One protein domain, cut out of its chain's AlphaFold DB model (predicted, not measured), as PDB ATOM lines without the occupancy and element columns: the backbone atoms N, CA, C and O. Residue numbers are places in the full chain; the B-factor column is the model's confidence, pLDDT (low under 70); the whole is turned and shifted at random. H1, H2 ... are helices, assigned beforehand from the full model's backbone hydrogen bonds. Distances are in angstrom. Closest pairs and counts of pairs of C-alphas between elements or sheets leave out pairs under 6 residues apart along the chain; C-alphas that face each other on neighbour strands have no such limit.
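AT A GLANCE: This is residues 6 to 105 of the 168 residues of an uncharacterized protein of Calditerrivibrio nitroreducens (UniProt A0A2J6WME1). Two long helices, H1 and H3, lie side by side and run the same way, and the shorter H2 runs back between them in the chain, packing on H1, in a loose bundle of three. The last helix, H4, is held away from this bundle and touches no helix; residues 93 to 99 stick out. The printed part has 100 residues with four named helices, in the order H1, H2, H3, H4, and no named strand; the class is all helix. The whole is loose, with a radius of gyration of the C-alphas of 15.8 A, and flat, with spans of 45 by 36 by 17 A.

IN THESE COORDINATES: H1, residues 6 to 30, begins at C-alpha 6 (44.182, -33.070, -17.170) and is 36.7 A long from first to last C-alpha. H2, residues 39 to 54, measures 22.5 A. H3, residues 60 to 87, is the longest at 40.4 A, and its C-alpha 87 is at (30.981, -40.794, 21.365). H4, residues 94 to 105, measures 16.1 A and ends at C-alpha 105 (20.078, -20.776, 7.850).

HOW THE PARTS SIT: H1, H2 and H3 form an up and down bundle, each running against the one before it. H1 and H2, a helical hairpin, touch through residues 11 to 22 of H1 and 41 to 48 of H2, closest at the C-alphas of Leu 18 and Tyr 41, 6.1 A, with a shallow tilt of 31 degrees. H1 and H3 touch, closest at the C-alphas of Ile 19 and Tyr 73, 6.4 A, at 13 degrees, a shallow tilt. H2 and H3 are close but not clearly touching; their closest C-alphas, of Ile 49 and Val 70, are 7.5 A apart. H4 is apart from H1, H2 and H3. In each helix every O i to N i+4 pair is within hydrogen-bond range.

THE WHOLE: The C-alphas of Lys 6 and Ser 93 are the two farthest apart, 46.3 A. The printed part has no cut, and no link is long. Confidence is under 70 at residues 35 to 36 and 89 to 105; the mean pLDDT of H4 is 48.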
ATOM      1  N   LYS A   6      43.544 -31.845 -17.663       88.50
ATOM      2  CA  LYS A   6      44.182 -33.070 -17.170       88.50
ATOM      3  C   LYS A   6      44.488 -32.991 -15.672       88.50
ATOM      4  O   LYS A   6      44.111 -33.900 -14.943       88.50
ATOM      5  N   GLU A   7      45.077 -31.887 -15.214       90.00
ATOM      6  CA  GLU A   7      45.374 -31.654 -13.794       90.00
ATOM      7  C   GLU A   7      44.095 -31.688 -12.946       90.00
ATOM      8  O   GLU A   7      44.060 -32.325 -11.896       90.00
ATOM      9  N   ILE A   8      43.011 -31.078 -13.441       90.69
ATOM     10  CA  ILE A   8      41.707 -31.103 -12.760       90.69
ATOM     11  C   ILE A   8      41.222 -32.539 -12.591       90.69
ATOM     12  O   ILE A   8      40.742 -32.910 -11.525       90.69
ATOM     13  N   LYS A   9      41.335 -33.366 -13.632       92.38
ATOM     14  CA  LYS A   9      40.891 -34.758 -13.564       92.38
ATOM     15  C   LYS A   9      41.682 -35.551 -12.520       92.38
ATOM     16  O   LYS A   9      41.058 -36.230 -11.706       92.38
ATOM     17  N   ASP A  10      43.005 -35.409 -12.515       94.75
ATOM     18  CA  ASP A  10      43.886 -36.094 -11.564       94.75
ATOM     19  C   ASP A  10      43.601 -35.646 -10.117       94.75
ATOM     20  O   ASP A  10      43.503 -36.472  -9.206       94.75
ATOM     21  N   ASP A  11      43.363 -34.348  -9.900       93.75
ATOM     22  CA  ASP A  11      42.971 -33.809  -8.594       93.75
ATOM     23  C   ASP A  11      41.597 -34.324  -8.136       93.75
ATOM     24  O   ASP A  11      41.403 -34.588  -6.945       93.75
ATOM     25  N   LEU A  12      40.636 -34.500  -9.051       93.56
ATOM     26  CA  LEU A  12      39.326 -35.081  -8.733       93.56
ATOM     27  C   LEU A  12      39.432 -36.568  -8.377       93.56
ATOM     28  O   LEU A  12      38.773 -37.016  -7.437       93.56
ATOM     29  N   ASP A  13      40.278 -37.322  -9.080       95.81
ATOM     30  CA  ASP A  13      40.559 -38.726  -8.761       95.81
ATOM     31  C   ASP A  13      41.243 -38.839  -7.385       95.81
ATOM     32  O   ASP A  13      40.881 -39.687  -6.559       95.81
ATOM     33  N   ARG A  14      42.172 -37.924  -7.076       94.88
ATOM     34  CA  ARG A  14      42.783 -37.816  -5.745       94.88
ATOM     35  C   ARG A  14      41.754 -37.470  -4.672       94.88
ATOM     36  O   ARG A  14      41.762 -38.100  -3.616       94.88
ATOM     37  N   PHE A  15      40.866 -36.510  -4.924       94.81
ATOM     38  CA  PHE A  15      39.811 -36.125  -3.984       94.81
ATOM     39  C   PHE A  15      38.922 -37.330  -3.647       94.81
ATOM     40  O   PHE A  15      38.680 -37.629  -2.476       94.81
ATOM     41  N   GLU A  16      38.506 -38.102  -4.647       94.88
ATOM     42  CA  GLU A  16      37.711 -39.306  -4.420       94.88
ATOM     43  C   GLU A  16      38.429 -40.336  -3.526       94.88
ATOM     44  O   GLU A  16      37.819 -40.909  -2.618       94.88
ATOM     45  N   ASN A  17      39.732 -40.540  -3.733       95.69
ATOM     46  CA  ASN A  17      40.535 -41.428  -2.892       95.69
ATOM     47  C   ASN A  17      40.694 -40.894  -1.464       95.69
ATOM     48  O   ASN A  17      40.568 -41.665  -0.513       95.69
ATOM     49  N   LEU A  18      40.890 -39.584  -1.292       93.44
ATOM     50  CA  LEU A  18      40.955 -38.954   0.027       93.44
ATOM     51  C   LEU A  18      39.658 -39.153   0.815       93.44
ATOM     52  O   LEU A  18      39.712 -39.484   1.994       93.44
ATOM     53  N   ILE A  19      38.493 -39.042   0.168       93.50
ATOM     54  CA  ILE A  19      37.201 -39.319   0.817       93.50
ATOM     55  C   ILE A  19      37.147 -40.765   1.340       93.50
ATOM     56  O   ILE A  19      36.689 -40.998   2.460       93.50
ATOM     57  N   LYS A  20      37.635 -41.742   0.560       93.25
ATOM     58  CA  LYS A  20      37.694 -43.153   0.988       93.25
ATOM     59  C   LYS A  20      38.629 -43.338   2.185       93.25
ATOM     60  O   LYS A  20      38.261 -44.040   3.124       93.25
ATOM     61  N   MET A  21      39.795 -42.689   2.170       91.44
ATOM     62  CA  MET A  21      40.759 -42.739   3.277       91.44
ATOM     63  C   MET A  21      40.190 -42.123   4.556       91.44
ATOM     64  O   MET A  21      40.287 -42.734   5.613       91.44
ATOM     65  N   ILE A  22      39.513 -40.972   4.457       90.94
ATOM     66  CA  ILE A  22      38.829 -40.339   5.594       90.94
ATOM     67  C   ILE A  22      37.816 -41.308   6.205       90.94
ATOM     68  O   ILE A  22      37.808 -41.510   7.417       90.94
ATOM     69  N   ASN A  23      36.979 -41.937   5.375       90.12
ATOM     70  CA  ASN A  23      35.977 -42.886   5.853       90.12
ATOM     71  C   ASN A  23      36.620 -44.087   6.568       90.12
ATOM     72  O   ASN A  23      36.192 -44.441   7.662       90.12
ATOM     73  N   PHE A  24      37.665 -44.672   5.980       91.12
ATOM     74  CA  PHE A  24      38.389 -45.802   6.566       91.12
ATOM     75  C   PHE A  24      39.053 -45.448   7.904       91.12
ATOM     76  O   PHE A  24      38.944 -46.199   8.873       91.12
ATOM     77  N   ASP A  25      39.703 -44.290   7.993       87.69
ATOM     78  CA  ASP A  25      40.358 -43.864   9.226       87.69
ATOM     79  C   ASP A  25      39.362 -43.549  10.339       87.69
ATOM     80  O   ASP A  25      39.613 -43.900  11.492       87.69
ATOM     81  N   TYR A  26      38.217 -42.937  10.019       88.31
ATOM     82  CA  TYR A  26      37.150 -42.758  11.001       88.31
ATOM     83  C   TYR A  26      36.618 -44.111  11.485       88.31
ATOM     84  O   TYR A  26      36.473 -44.309  12.691       88.31
ATOM     85  N   GLU A  27      36.381 -45.075  10.591       89.06
ATOM     86  CA  GLU A  27      35.994 -46.438  10.985       89.06
ATOM     87  C   GLU A  27      37.020 -47.061  11.936       89.06
ATOM     88  O   GLU A  27      36.652 -47.578  12.994       89.06
ATOM     89  N   ARG A  28      38.311 -46.936  11.617       86.75
ATOM     90  CA  ARG A  28      39.414 -47.439  12.439       86.75
ATOM     91  C   ARG A  28      39.527 -46.719  13.791       86.75
ATOM     92  O   ARG A  28      39.814 -47.363  14.802       86.75
ATOM     93  N   PHE A  29      39.275 -45.413  13.832       86.62
ATOM     94  CA  PHE A  29      39.209 -44.621  15.061       86.62
ATOM     95  C   PHE A  29      38.076 -45.103  15.974       86.62
ATOM     96  O   PHE A  29      38.318 -45.432  17.134       86.62
ATOM     97  N   PHE A  30      36.860 -45.258  15.445       83.94
ATOM     98  CA  PHE A  30      35.725 -45.756  16.232       83.94
ATOM     99  C   PHE A  30      35.876 -47.223  16.647       83.94
ATOM    100  O   PHE A  30      35.368 -47.617  17.694       83.94
ATOM    101  N   ALA A  31      36.619 -48.020  15.879       86.94
ATOM    102  CA  ALA A  31      37.021 -49.367  16.274       86.94
ATOM    103  C   ALA A  31      38.106 -49.383  17.378       86.94
ATOM    104  O   ALA A  31      38.528 -50.458  17.792       86.94
ATOM    105  N   LYS A  32      38.548 -48.214  17.876       80.88
ATOM    106  CA  LYS A  32      39.625 -48.024  18.868       80.88
ATOM    107  C   LYS A  32      41.011 -48.491  18.401       80.88
ATOM    108  O   LYS A  32      41.905 -48.680  19.221       80.88
ATOM    109  N   LEU A  33      41.216 -48.652  17.091       74.62
ATOM    110  CA  LEU A  33      42.524 -48.985  16.512       74.62
ATOM    111  C   LEU A  33      43.413 -47.744  16.314       74.62
ATOM    112  O   LEU A  33      44.632 -47.881  16.224       74.62
ATOM    113  N   LEU A  34      42.824 -46.548  16.212       72.44
ATOM    114  CA  LEU A  34      43.536 -45.268  16.130       72.44
ATOM    115  C   LEU A  34      43.214 -44.401  17.348       72.44
ATOM    116  O   LEU A  34      42.076 -44.373  17.810       72.44
ATOM    117  N   LYS A  35      44.219 -43.669  17.846       62.19
ATOM    118  CA  LYS A  35      44.077 -42.758  18.998       62.19
ATOM    119  C   LYS A  35      43.506 -41.384  18.633       62.19
ATOM    120  O   LYS A  35      43.000 -40.699  19.514       62.19
ATOM    121  N   HIS A  36      43.603 -40.974  17.368       68.38
ATOM    122  CA  HIS A  36      43.235 -39.628  16.924       68.38
ATOM    123  C   HIS A  36      42.440 -39.666  15.611       68.38
ATOM    124  O   HIS A  36      42.686 -40.559  14.794       68.38
ATOM    125  N   PRO A  37      41.512 -38.715  15.402       73.62
ATOM    126  CA  PRO A  37      40.746 -38.607  14.165       73.62
ATOM    127  C   PRO A  37      41.613 -38.193  12.960       73.62
ATOM    128  O   PRO A  37      42.677 -37.586  13.136       73.62
ATOM    129  N   PRO A  38      41.158 -38.476  11.724       74.94
ATOM    130  CA  PRO A  38      41.901 -38.197  10.495       74.94
ATOM    131  C   PRO A  38      41.924 -36.707  10.115       74.94
ATOM    132  O   PRO A  38      41.308 -36.276   9.144       74.94
ATOM    133  N   MET A  39      42.708 -35.900  10.835       77.69
ATOM    134  CA  MET A  39      42.849 -34.465  10.532       77.69
ATOM    135  C   MET A  39      43.665 -34.182   9.260       77.69
ATOM    136  O   MET A  39      43.522 -33.123   8.645       77.69
ATOM    137  N   VAL A  40      44.555 -35.099   8.867       84.38
ATOM    138  CA  VAL A  40      45.478 -34.887   7.739       84.38
ATOM    139  C   VAL A  40      44.721 -34.908   6.412       84.38
ATOM    140  O   VAL A  40      44.808 -33.954   5.639       84.38
ATOM    141  N   TYR A  41      43.924 -35.952   6.177       86.75
ATOM    142  CA  TYR A  41      43.177 -36.116   4.931       86.75
ATOM    143  C   TYR A  41      42.064 -35.074   4.774       86.75
ATOM    144  O   TYR A  41      41.861 -34.560   3.676       86.75
ATOM    145  N   GLU A  42      41.396 -34.682   5.864       87.50
ATOM    146  CA  GLU A  42      40.423 -33.584   5.830       87.50
ATOM    147  C   GLU A  42      41.062 -32.260   5.414       87.50
ATOM    148  O   GLU A  42      40.496 -31.512   4.617       87.50
ATOM    149  N   ARG A  43      42.272 -31.971   5.904       89.25
ATOM    150  CA  ARG A  43      43.007 -30.770   5.501       89.25
ATOM    151  C   ARG A  43      43.343 -30.792   4.011       89.25
ATOM    152  O   ARG A  43      43.253 -29.749   3.369       89.25
ATOM    153  N   GLU A  44      43.725 -31.942   3.457       90.75
ATOM    154  CA  GLU A  44      43.974 -32.068   2.015       90.75
ATOM    155  C   GLU A  44      42.705 -31.857   1.186       90.75
ATOM    156  O   GLU A  44      42.729 -31.095   0.220       90.75
ATOM    157  N   VAL A  45      41.584 -32.452   1.600       92.00
ATOM    158  CA  VAL A  45      40.280 -32.240   0.957       92.00
ATOM    159  C   VAL A  45      39.886 -30.765   0.985       92.00
ATOM    160  O   VAL A  45      39.566 -30.196  -0.055       92.00
ATOM    161  N   ASN A  46      39.977 -30.110   2.143       91.38
ATOM    162  CA  ASN A  46      39.631 -28.694   2.274       91.38
ATOM    163  C   ASN A  46      40.525 -27.794   1.406       91.38
ATOM    164  O   ASN A  46      40.037 -26.820   0.835       91.38
ATOM    165  N   LYS A  47      41.810 -28.138   1.240       93.06
ATOM    166  CA  LYS A  47      42.709 -27.442   0.305       93.06
ATOM    167  C   LYS A  47      42.252 -27.590  -1.147       93.06
ATOM    168  O   LYS A  47      42.243 -26.596  -1.868       93.06
ATOM    169  N   LEU A  48      41.863 -28.795  -1.573       91.00
ATOM    170  CA  LEU A  48      41.344 -29.028  -2.928       91.00
ATOM    171  C   LEU A  48      40.034 -28.264  -3.157       91.00
ATOM    172  O   LEU A  48      39.883 -27.603  -4.180       91.00
ATOM    173  N   ILE A  49      39.123 -28.278  -2.182       92.44
ATOM    174  CA  ILE A  49      37.871 -27.515  -2.247       92.44
ATOM    175  C   ILE A  49      38.160 -26.015  -2.382       92.44
ATOM    176  O   ILE A  49      37.623 -25.366  -3.275       92.44
ATOM    177  N   ALA A  50      39.053 -25.465  -1.553       91.81
ATOM    178  CA  ALA A  50      39.436 -24.057  -1.626       91.81
ATOM    179  C   ALA A  50      40.080 -23.694  -2.977       91.81
ATOM    180  O   ALA A  50      39.734 -22.664  -3.558       91.81
ATOM    181  N   LYS A  51      40.959 -24.558  -3.514       89.81
ATOM    182  CA  LYS A  51      41.606 -24.377  -4.827       89.81
ATOM    183  C   LYS A  51      40.572 -24.213  -5.943       89.81
ATOM    184  O   LYS A  51      40.713 -23.297  -6.751       89.81
ATOM    185  N   TYR A  52      39.547 -25.066  -5.979       88.44
ATOM    186  CA  TYR A  52      38.536 -25.079  -7.046       88.44
ATOM    187  C   TYR A  52      37.347 -24.141  -6.811       88.44
ATOM    188  O   TYR A  52      36.667 -23.767  -7.765       88.44
ATOM    189  N   ASN A  53      37.127 -23.698  -5.573       87.12
ATOM    190  CA  ASN A  53      36.209 -22.594  -5.289       87.12
ATOM    191  C   ASN A  53      36.784 -21.255  -5.761       87.12
ATOM    192  O   ASN A  53      36.049 -20.435  -6.307       87.12
ATOM    193  N   LEU A  54      38.092 -21.042  -5.575       87.62
ATOM    194  CA  LEU A  54      38.771 -19.848  -6.075       87.62
ATOM    195  C   LEU A  54      38.947 -19.902  -7.597       87.62
ATOM    196  O   LEU A  54      38.691 -18.919  -8.289       87.62
ATOM    197  N   ASN A  55      39.354 -21.060  -8.123       85.75
ATOM    198  CA  ASN A  55      39.564 -21.265  -9.550       85.75
ATOM    199  C   ASN A  55      38.422 -22.092 -10.140       85.75
ATOM    200  O   ASN A  55      38.478 -23.323 -10.168       85.75
ATOM    201  N   GLN A  56      37.389 -21.403 -10.623       80.81
ATOM    202  CA  GLN A  56      36.223 -22.063 -11.198       80.81
ATOM    203  C   GLN A  56      36.611 -22.959 -12.382       80.81
ATOM    204  O   GLN A  56      37.293 -22.542 -13.320       80.81
ATOM    205  N   ILE A  57      36.132 -24.201 -12.344       86.06
ATOM    206  CA  ILE A  57      36.325 -25.176 -13.416       86.06
ATOM    207  C   ILE A  57      35.469 -24.757 -14.617       86.06
ATOM    208  O   ILE A  57      34.242 -24.728 -14.527       86.06
ATOM    209  N   THR A  58      36.115 -24.472 -15.747       86.12
ATOM    210  CA  THR A  58      35.445 -24.062 -16.994       86.12
ATOM    211  C   THR A  58      34.659 -25.205 -17.638       86.12
ATOM    212  O   THR A  58      33.594 -24.986 -18.209       86.12
ATOM    213  N   ASN A  59      35.158 -26.439 -17.534       89.12
ATOM    214  CA  ASN A  59      34.502 -27.621 -18.080       89.12
ATOM    215  C   ASN A  59      33.310 -28.051 -17.203       89.12
ATOM    216  O   ASN A  59      33.485 -28.508 -16.070       89.12
ATOM    217  N   THR A  60      32.098 -27.975 -17.756       90.50
ATOM    218  CA  THR A  60      30.844 -28.303 -17.062       90.50
ATOM    219  C   THR A  60      30.813 -29.722 -16.489       90.50
ATOM    220  O   THR A  60      30.348 -29.914 -15.365       90.50
ATOM    221  N   THR A  61      31.334 -30.719 -17.208       91.81
ATOM    222  CA  THR A  61      31.347 -32.121 -16.757       91.81
ATOM    223  C   THR A  61      32.254 -32.303 -15.542       91.81
ATOM    224  O   THR A  61      31.856 -32.917 -14.552       91.81
ATOM    225  N   LEU A  62      33.459 -31.727 -15.586       91.25
ATOM    226  CA  LEU A  62      34.403 -31.781 -14.465       91.25
ATOM    227  C   LEU A  62      33.883 -30.989 -13.260       91.25
ATOM    228  O   LEU A  62      33.986 -31.461 -12.129       91.25
ATOM    229  N   ARG A  63      33.241 -29.839 -13.495       91.25
ATOM    230  CA  ARG A  63      32.578 -29.048 -12.450       91.25
ATOM    231  C   ARG A  63      31.455 -29.829 -11.772       91.25
ATOM    232  O   ARG A  63      31.355 -29.828 -10.549       91.25
ATOM    233  N   PHE A  64      30.618 -30.515 -12.548       93.56
ATOM    234  CA  PHE A  64      29.567 -31.365 -11.994       93.56
ATOM    235  C   PHE A  64      30.163 -32.502 -11.157       93.56
ATOM    236  O   PHE A  64      29.712 -32.743 -10.038       93.56
ATOM    237  N   ARG A  65      31.218 -33.163 -11.650       93.50
ATOM    238  CA  ARG A  65      31.929 -34.201 -10.888       93.50
ATOM    239  C   ARG A  65      32.481 -33.656  -9.567       93.50
ATOM    240  O   ARG A  65      32.259 -34.274  -8.531       93.50
ATOM    241  N   PHE A  66      33.129 -32.492  -9.589       93.69
ATOM    242  CA  PHE A  66      33.613 -31.808  -8.388       93.69
ATOM    243  C   PHE A  66      32.488 -31.540  -7.384       93.69
ATOM    244  O   PHE A  66      32.587 -31.955  -6.233       93.69
ATOM    245  N   ASN A  67      31.387 -30.925  -7.823       93.69
ATOM    246  CA  ASN A  67      30.256 -30.610  -6.948       93.69
ATOM    247  C   ASN A  67      29.659 -31.868  -6.297       93.69
ATOM    248  O   ASN A  67      29.338 -31.853  -5.110       93.69
ATOM    249  N   ASN A  68      29.566 -32.977  -7.039       94.62
ATOM    250  CA  ASN A  68      29.129 -34.258  -6.478       94.62
ATOM    251  C   ASN A  68      30.098 -34.791  -5.414       94.62
ATOM    252  O   ASN A  68      29.656 -35.276  -4.372       94.62
ATOM    253  N   LEU A  69      31.413 -34.693  -5.645       93.88
ATOM    254  CA  LEU A  69      32.421 -35.100  -4.660       93.88
ATOM    255  C   LEU A  69      32.346 -34.243  -3.390       93.88
ATOM    256  O   LEU A  69      32.408 -34.790  -2.290       93.88
ATOM    257  N   VAL A  70      32.134 -32.931  -3.528       94.19
ATOM    258  CA  VAL A  70      31.926 -32.021  -2.392       94.19
ATOM    259  C   VAL A  70      30.677 -32.407  -1.601       94.19
ATOM    260  O   VAL A  70      30.765 -32.586  -0.388       94.19
ATOM    261  N   ALA A  71      29.535 -32.604  -2.263       92.88
ATOM    262  CA  ALA A  71      28.295 -33.007  -1.596       92.88
ATOM    263  C   ALA A  71      28.456 -34.340  -0.838       92.88
ATOM    264  O   ALA A  71      28.034 -34.475   0.316       92.88
ATOM    265  N   ARG A  72      29.139 -35.313  -1.457       92.38
ATOM    266  CA  ARG A  72      29.465 -36.603  -0.835       92.38
ATOM    267  C   ARG A  72      30.367 -36.435   0.390       92.38
ATOM    268  O   ARG A  72      30.099 -37.047   1.422       92.38
ATOM    269  N   TYR A  73      31.407 -35.606   0.295       92.56
ATOM    270  CA  TYR A  73      32.295 -35.307   1.418       92.56
ATOM    271  C   TYR A  73      31.541 -34.664   2.588       92.56
ATOM    272  O   TYR A  73      31.682 -35.131   3.714       92.56
ATOM    273  N   LEU A  74      30.697 -33.659   2.330       89.94
ATOM    274  CA  LEU A  74      29.891 -33.000   3.367       89.94
ATOM    275  C   LEU A  74      28.971 -33.991   4.086       89.94
ATOM    276  O   LEU A  74      28.933 -34.021   5.312       89.94
ATOM    277  N   THR A  75      28.319 -34.878   3.330       90.25
ATOM    278  CA  THR A  75      27.450 -35.924   3.894       90.25
ATOM    279  C   THR A  75      28.227 -36.869   4.813       90.25
ATOM    280  O   THR A  75      27.770 -37.203   5.908       90.25
ATOM    281  N   PHE A  76      29.421 -37.299   4.392       90.50
ATOM    282  CA  PHE A  76      30.280 -38.132   5.232       90.50
ATOM    283  C   PHE A  76      30.771 -37.390   6.469       90.50
ATOM    284  O   PHE A  76      30.731 -37.954   7.559       90.50
ATOM    285  N   ARG A  77      31.187 -36.130   6.322       89.06
ATOM    286  CA  ARG A  77      31.618 -35.290   7.439       89.06
ATOM    287  C   ARG A  77      30.513 -35.166   8.484       89.06
ATOM    288  O   ARG A  77      30.768 -35.388   9.660       89.06
ATOM    289  N   ASP A  78      29.279 -34.904   8.065       88.56
ATOM    290  CA  ASP A  78      28.145 -34.782   8.983       88.56
ATOM    291  C   ASP A  78      27.813 -36.107   9.678       88.56
ATOM    292  O   ASP A  78      27.546 -36.125  10.881       88.56
ATOM    293  N   LYS A  79      27.882 -37.234   8.955       89.88
ATOM    294  CA  LYS A  79      27.748 -38.575   9.548       89.88
ATOM    295  C   LYS A  79      28.796 -38.801  10.642       89.88
ATOM    296  O   LYS A  79      28.454 -39.282  11.723       89.88
ATOM    297  N   TRP A  80      30.055 -38.465  10.375       88.44
ATOM    298  CA  TRP A  80      31.143 -38.651  11.334       88.44
ATOM    299  C   TRP A  80      31.072 -37.678  12.508       88.44
ATOM    300  O   TRP A  80      31.270 -38.109  13.639       88.44
ATOM    301  N   ASN A  81      30.675 -36.426  12.277       86.38
ATOM    302  CA  ASN A  81      30.415 -35.444  13.329       86.38
ATOM    303  C   ASN A  81      29.318 -35.914  14.288       86.38
ATOM    304  O   ASN A  81      29.493 -35.836  15.501       86.38
ATOM    305  N   LYS A  82      28.208 -36.456  13.771       85.56
ATOM    306  CA  LYS A  82      27.147 -37.041  14.611       85.56
ATOM    307  C   LYS A  82      27.680 -38.187  15.465       85.56
ATOM    308  O   LYS A  82      27.457 -38.211  16.669       85.56
ATOM    309  N   LYS A  83      28.454 -39.090  14.860       86.44
ATOM    310  CA  LYS A  83      29.054 -40.222  15.574       86.44
ATOM    311  C   LYS A  83      30.095 -39.783  16.614       86.44
ATOM    312  O   LYS A  83      30.201 -40.408  17.664       86.44
ATOM    313  N   MET A  84      30.840 -38.709  16.346       84.38
ATOM    314  CA  MET A  84      31.746 -38.085  17.314       84.38
ATOM    315  C   MET A  84      30.982 -37.486  18.493       84.38
ATOM    316  O   MET A  84      31.324 -37.771  19.632       84.38
ATOM    317  N   LEU A  85      29.908 -36.734  18.239       82.00
ATOM    318  CA  LEU A  85      29.060 -36.167  19.294       82.00
ATOM    319  C   LEU A  85      28.446 -37.255  20.186       82.00
ATOM    320  O   LEU A  85      28.427 -37.118  21.408       82.00
ATOM    321  N   GLU A  86      27.982 -38.355  19.586       81.81
ATOM    322  CA  GLU A  86      27.499 -39.530  20.320       81.81
ATOM    323  C   GLU A  86      28.599 -40.157  21.185       81.81
ATOM    324  O   GLU A  86      28.344 -40.522  22.334       81.81
ATOM    325  N   TYR A  87      29.820 -40.259  20.653       79.38
ATOM    326  CA  TYR A  87      30.981 -40.794  21.365       79.38
ATOM    327  C   TYR A  87      31.425 -39.901  22.533       79.38
ATOM    328  O   TYR A  87      31.742 -40.414  23.603       79.38
ATOM    329  N   GLU A  88      31.398 -38.579  22.361       76.25
ATOM    330  CA  GLU A  88      31.689 -37.590  23.408       76.25
ATOM    331  C   GLU A  88      30.556 -37.468  24.448       76.25
ATOM    332  O   GLU A  88      30.707 -36.780  25.456       76.25
ATOM    333  N   GLY A  89      29.419 -38.142  24.233       65.00
ATOM    334  CA  GLY A  89      28.268 -38.124  25.139       65.00
ATOM    335  C   GLY A  89      27.418 -36.854  25.048       65.00
ATOM    336  O   GLY A  89      26.476 -36.687  25.828       65.00
ATOM    337  N   VAL A  90      27.693 -35.977  24.079       57.66
ATOM    338  CA  VAL A  90      26.924 -34.755  23.824       57.66
ATOM    339  C   VAL A  90      25.663 -35.127  23.039       57.66
ATOM    340  O   VAL A  90      25.582 -34.984  21.819       57.66
ATOM    341  N   LYS A  91      24.644 -35.626  23.744       51.84
ATOM    342  CA  LYS A  91      23.314 -35.849  23.163       51.84
ATOM    343  C   LYS A  91      22.621 -34.501  22.946       51.84
ATOM    344  O   LYS A  91      21.866 -34.054  23.802       51.84
ATOM    345  N   LYS A  92      22.875 -33.844  21.814       52.75
ATOM    346  CA  LYS A  92      22.035 -32.722  21.369       52.75
ATOM    347  C   LYS A  92      20.673 -33.280  20.954       52.75
ATOM    348  O   LYS A  92      20.612 -34.214  20.154       52.75
ATOM    349  N   SER A  93      19.592 -32.748  21.522       47.22
ATOM    350  CA  SER A  93      18.230 -33.128  21.138       47.22
ATOM    351  C   SER A  93      17.987 -32.777  19.666       47.22
ATOM    352  O   SER A  93      18.601 -31.849  19.138       47.22
ATOM    353  N   ALA A  94      17.069 -33.472  18.988       47.44
ATOM    354  CA  ALA A  94      16.659 -33.113  17.626       47.44
ATOM    355  C   ALA A  94      16.214 -31.640  17.530       47.44
ATOM    356  O   ALA A  94      16.454 -30.997  16.512       47.44
ATOM    357  N   ALA A  95      15.655 -31.097  18.618       50.66
ATOM    358  CA  ALA A  95      15.325 -29.683  18.758       50.66
ATOM    359  C   ALA A  95      16.568 -28.777  18.805       50.66
ATOM    360  O   ALA A  95      16.566 -27.727  18.177       50.66
ATOM    361  N   ASP A  96      17.645 -29.188  19.480       54.59
ATOM    362  CA  ASP A  96      18.892 -28.412  19.542       54.59
ATOM    363  C   ASP A  96      19.606 -28.401  18.189       54.59
ATOM    364  O   ASP A  96      20.176 -27.388  17.797       54.59
ATOM    365  N   ILE A  97      19.547 -29.516  17.450       52.09
ATOM    366  CA  ILE A  97      20.085 -29.604  16.091       52.09
ATOM    367  C   ILE A  97      19.248 -28.738  15.146       52.09
ATOM    368  O   ILE A  97      19.831 -27.926  14.440       52.09
ATOM    369  N   LEU A  98      17.910 -28.844  15.154       52.66
ATOM    370  CA  LEU A  98      17.048 -27.965  14.349       52.66
ATOM    371  C   LEU A  98      17.314 -26.496  14.654       52.66
ATOM    372  O   LEU A  98      17.481 -25.719  13.728       52.66
ATOM    373  N   LYS A  99      17.445 -26.148  15.935       54.41
ATOM    374  CA  LYS A  99      17.729 -24.786  16.368       54.41
ATOM    375  C   LYS A  99      19.088 -24.297  15.877       54.41
ATOM    376  O   LYS A  99      19.165 -23.204  15.345       54.41
ATOM    377  N   THR A 100      20.136 -25.123  15.943       54.22
ATOM    378  CA  THR A 100      21.438 -24.782  15.338       54.22
ATOM    379  C   THR A 100      21.346 -24.665  13.810       54.22
ATOM    380  O   THR A 100      21.987 -23.803  13.227       54.22
ATOM    381  N   PHE A 101      20.569 -25.510  13.128       40.84
ATOM    382  CA  PHE A 101      20.396 -25.444  11.669       40.84
ATOM    383  C   PHE A 101      19.529 -24.255  11.220       40.84
ATOM    384  O   PHE A 101      19.780 -23.712  10.149       40.84
ATOM    385  N   GLU A 102      18.539 -23.849  12.015       45.16
ATOM    386  CA  GLU A 102      17.749 -22.624  11.833       45.16
ATOM    387  C   GLU A 102      18.622 -21.389  12.093       45.16
ATOM    388  O   GLU A 102      18.696 -20.520  11.231       45.16
ATOM    389  N   GLU A 103      19.416 -21.387  13.171       43.78
ATOM    390  CA  GLU A 103      20.424 -20.353  13.462       43.78
ATOM    391  C   GLU A 103      21.490 -20.236  12.348       43.78
ATOM    392  O   GLU A 103      21.974 -19.141  12.061       43.78
ATOM    393  N   VAL A 104      21.839 -21.344  11.680       41.25
ATOM    394  CA  VAL A 104      22.793 -21.378  10.550       41.25
ATOM    395  C   VAL A 104      22.135 -21.014   9.208       41.25
ATOM    396  O   VAL A 104      22.818 -20.556   8.293       41.25
ATOM    397  N   LYS A 105      20.814 -21.185   9.060       38.12
ATOM    398  CA  LYS A 105      20.078 -20.776   7.850       38.12
ATOM    399  C   LYS A 105      19.912 -19.263   7.746       38.12
ATOM    400  O   LYS A 105      19.869 -18.755   6.631       38.12
TER     401      LYS A 105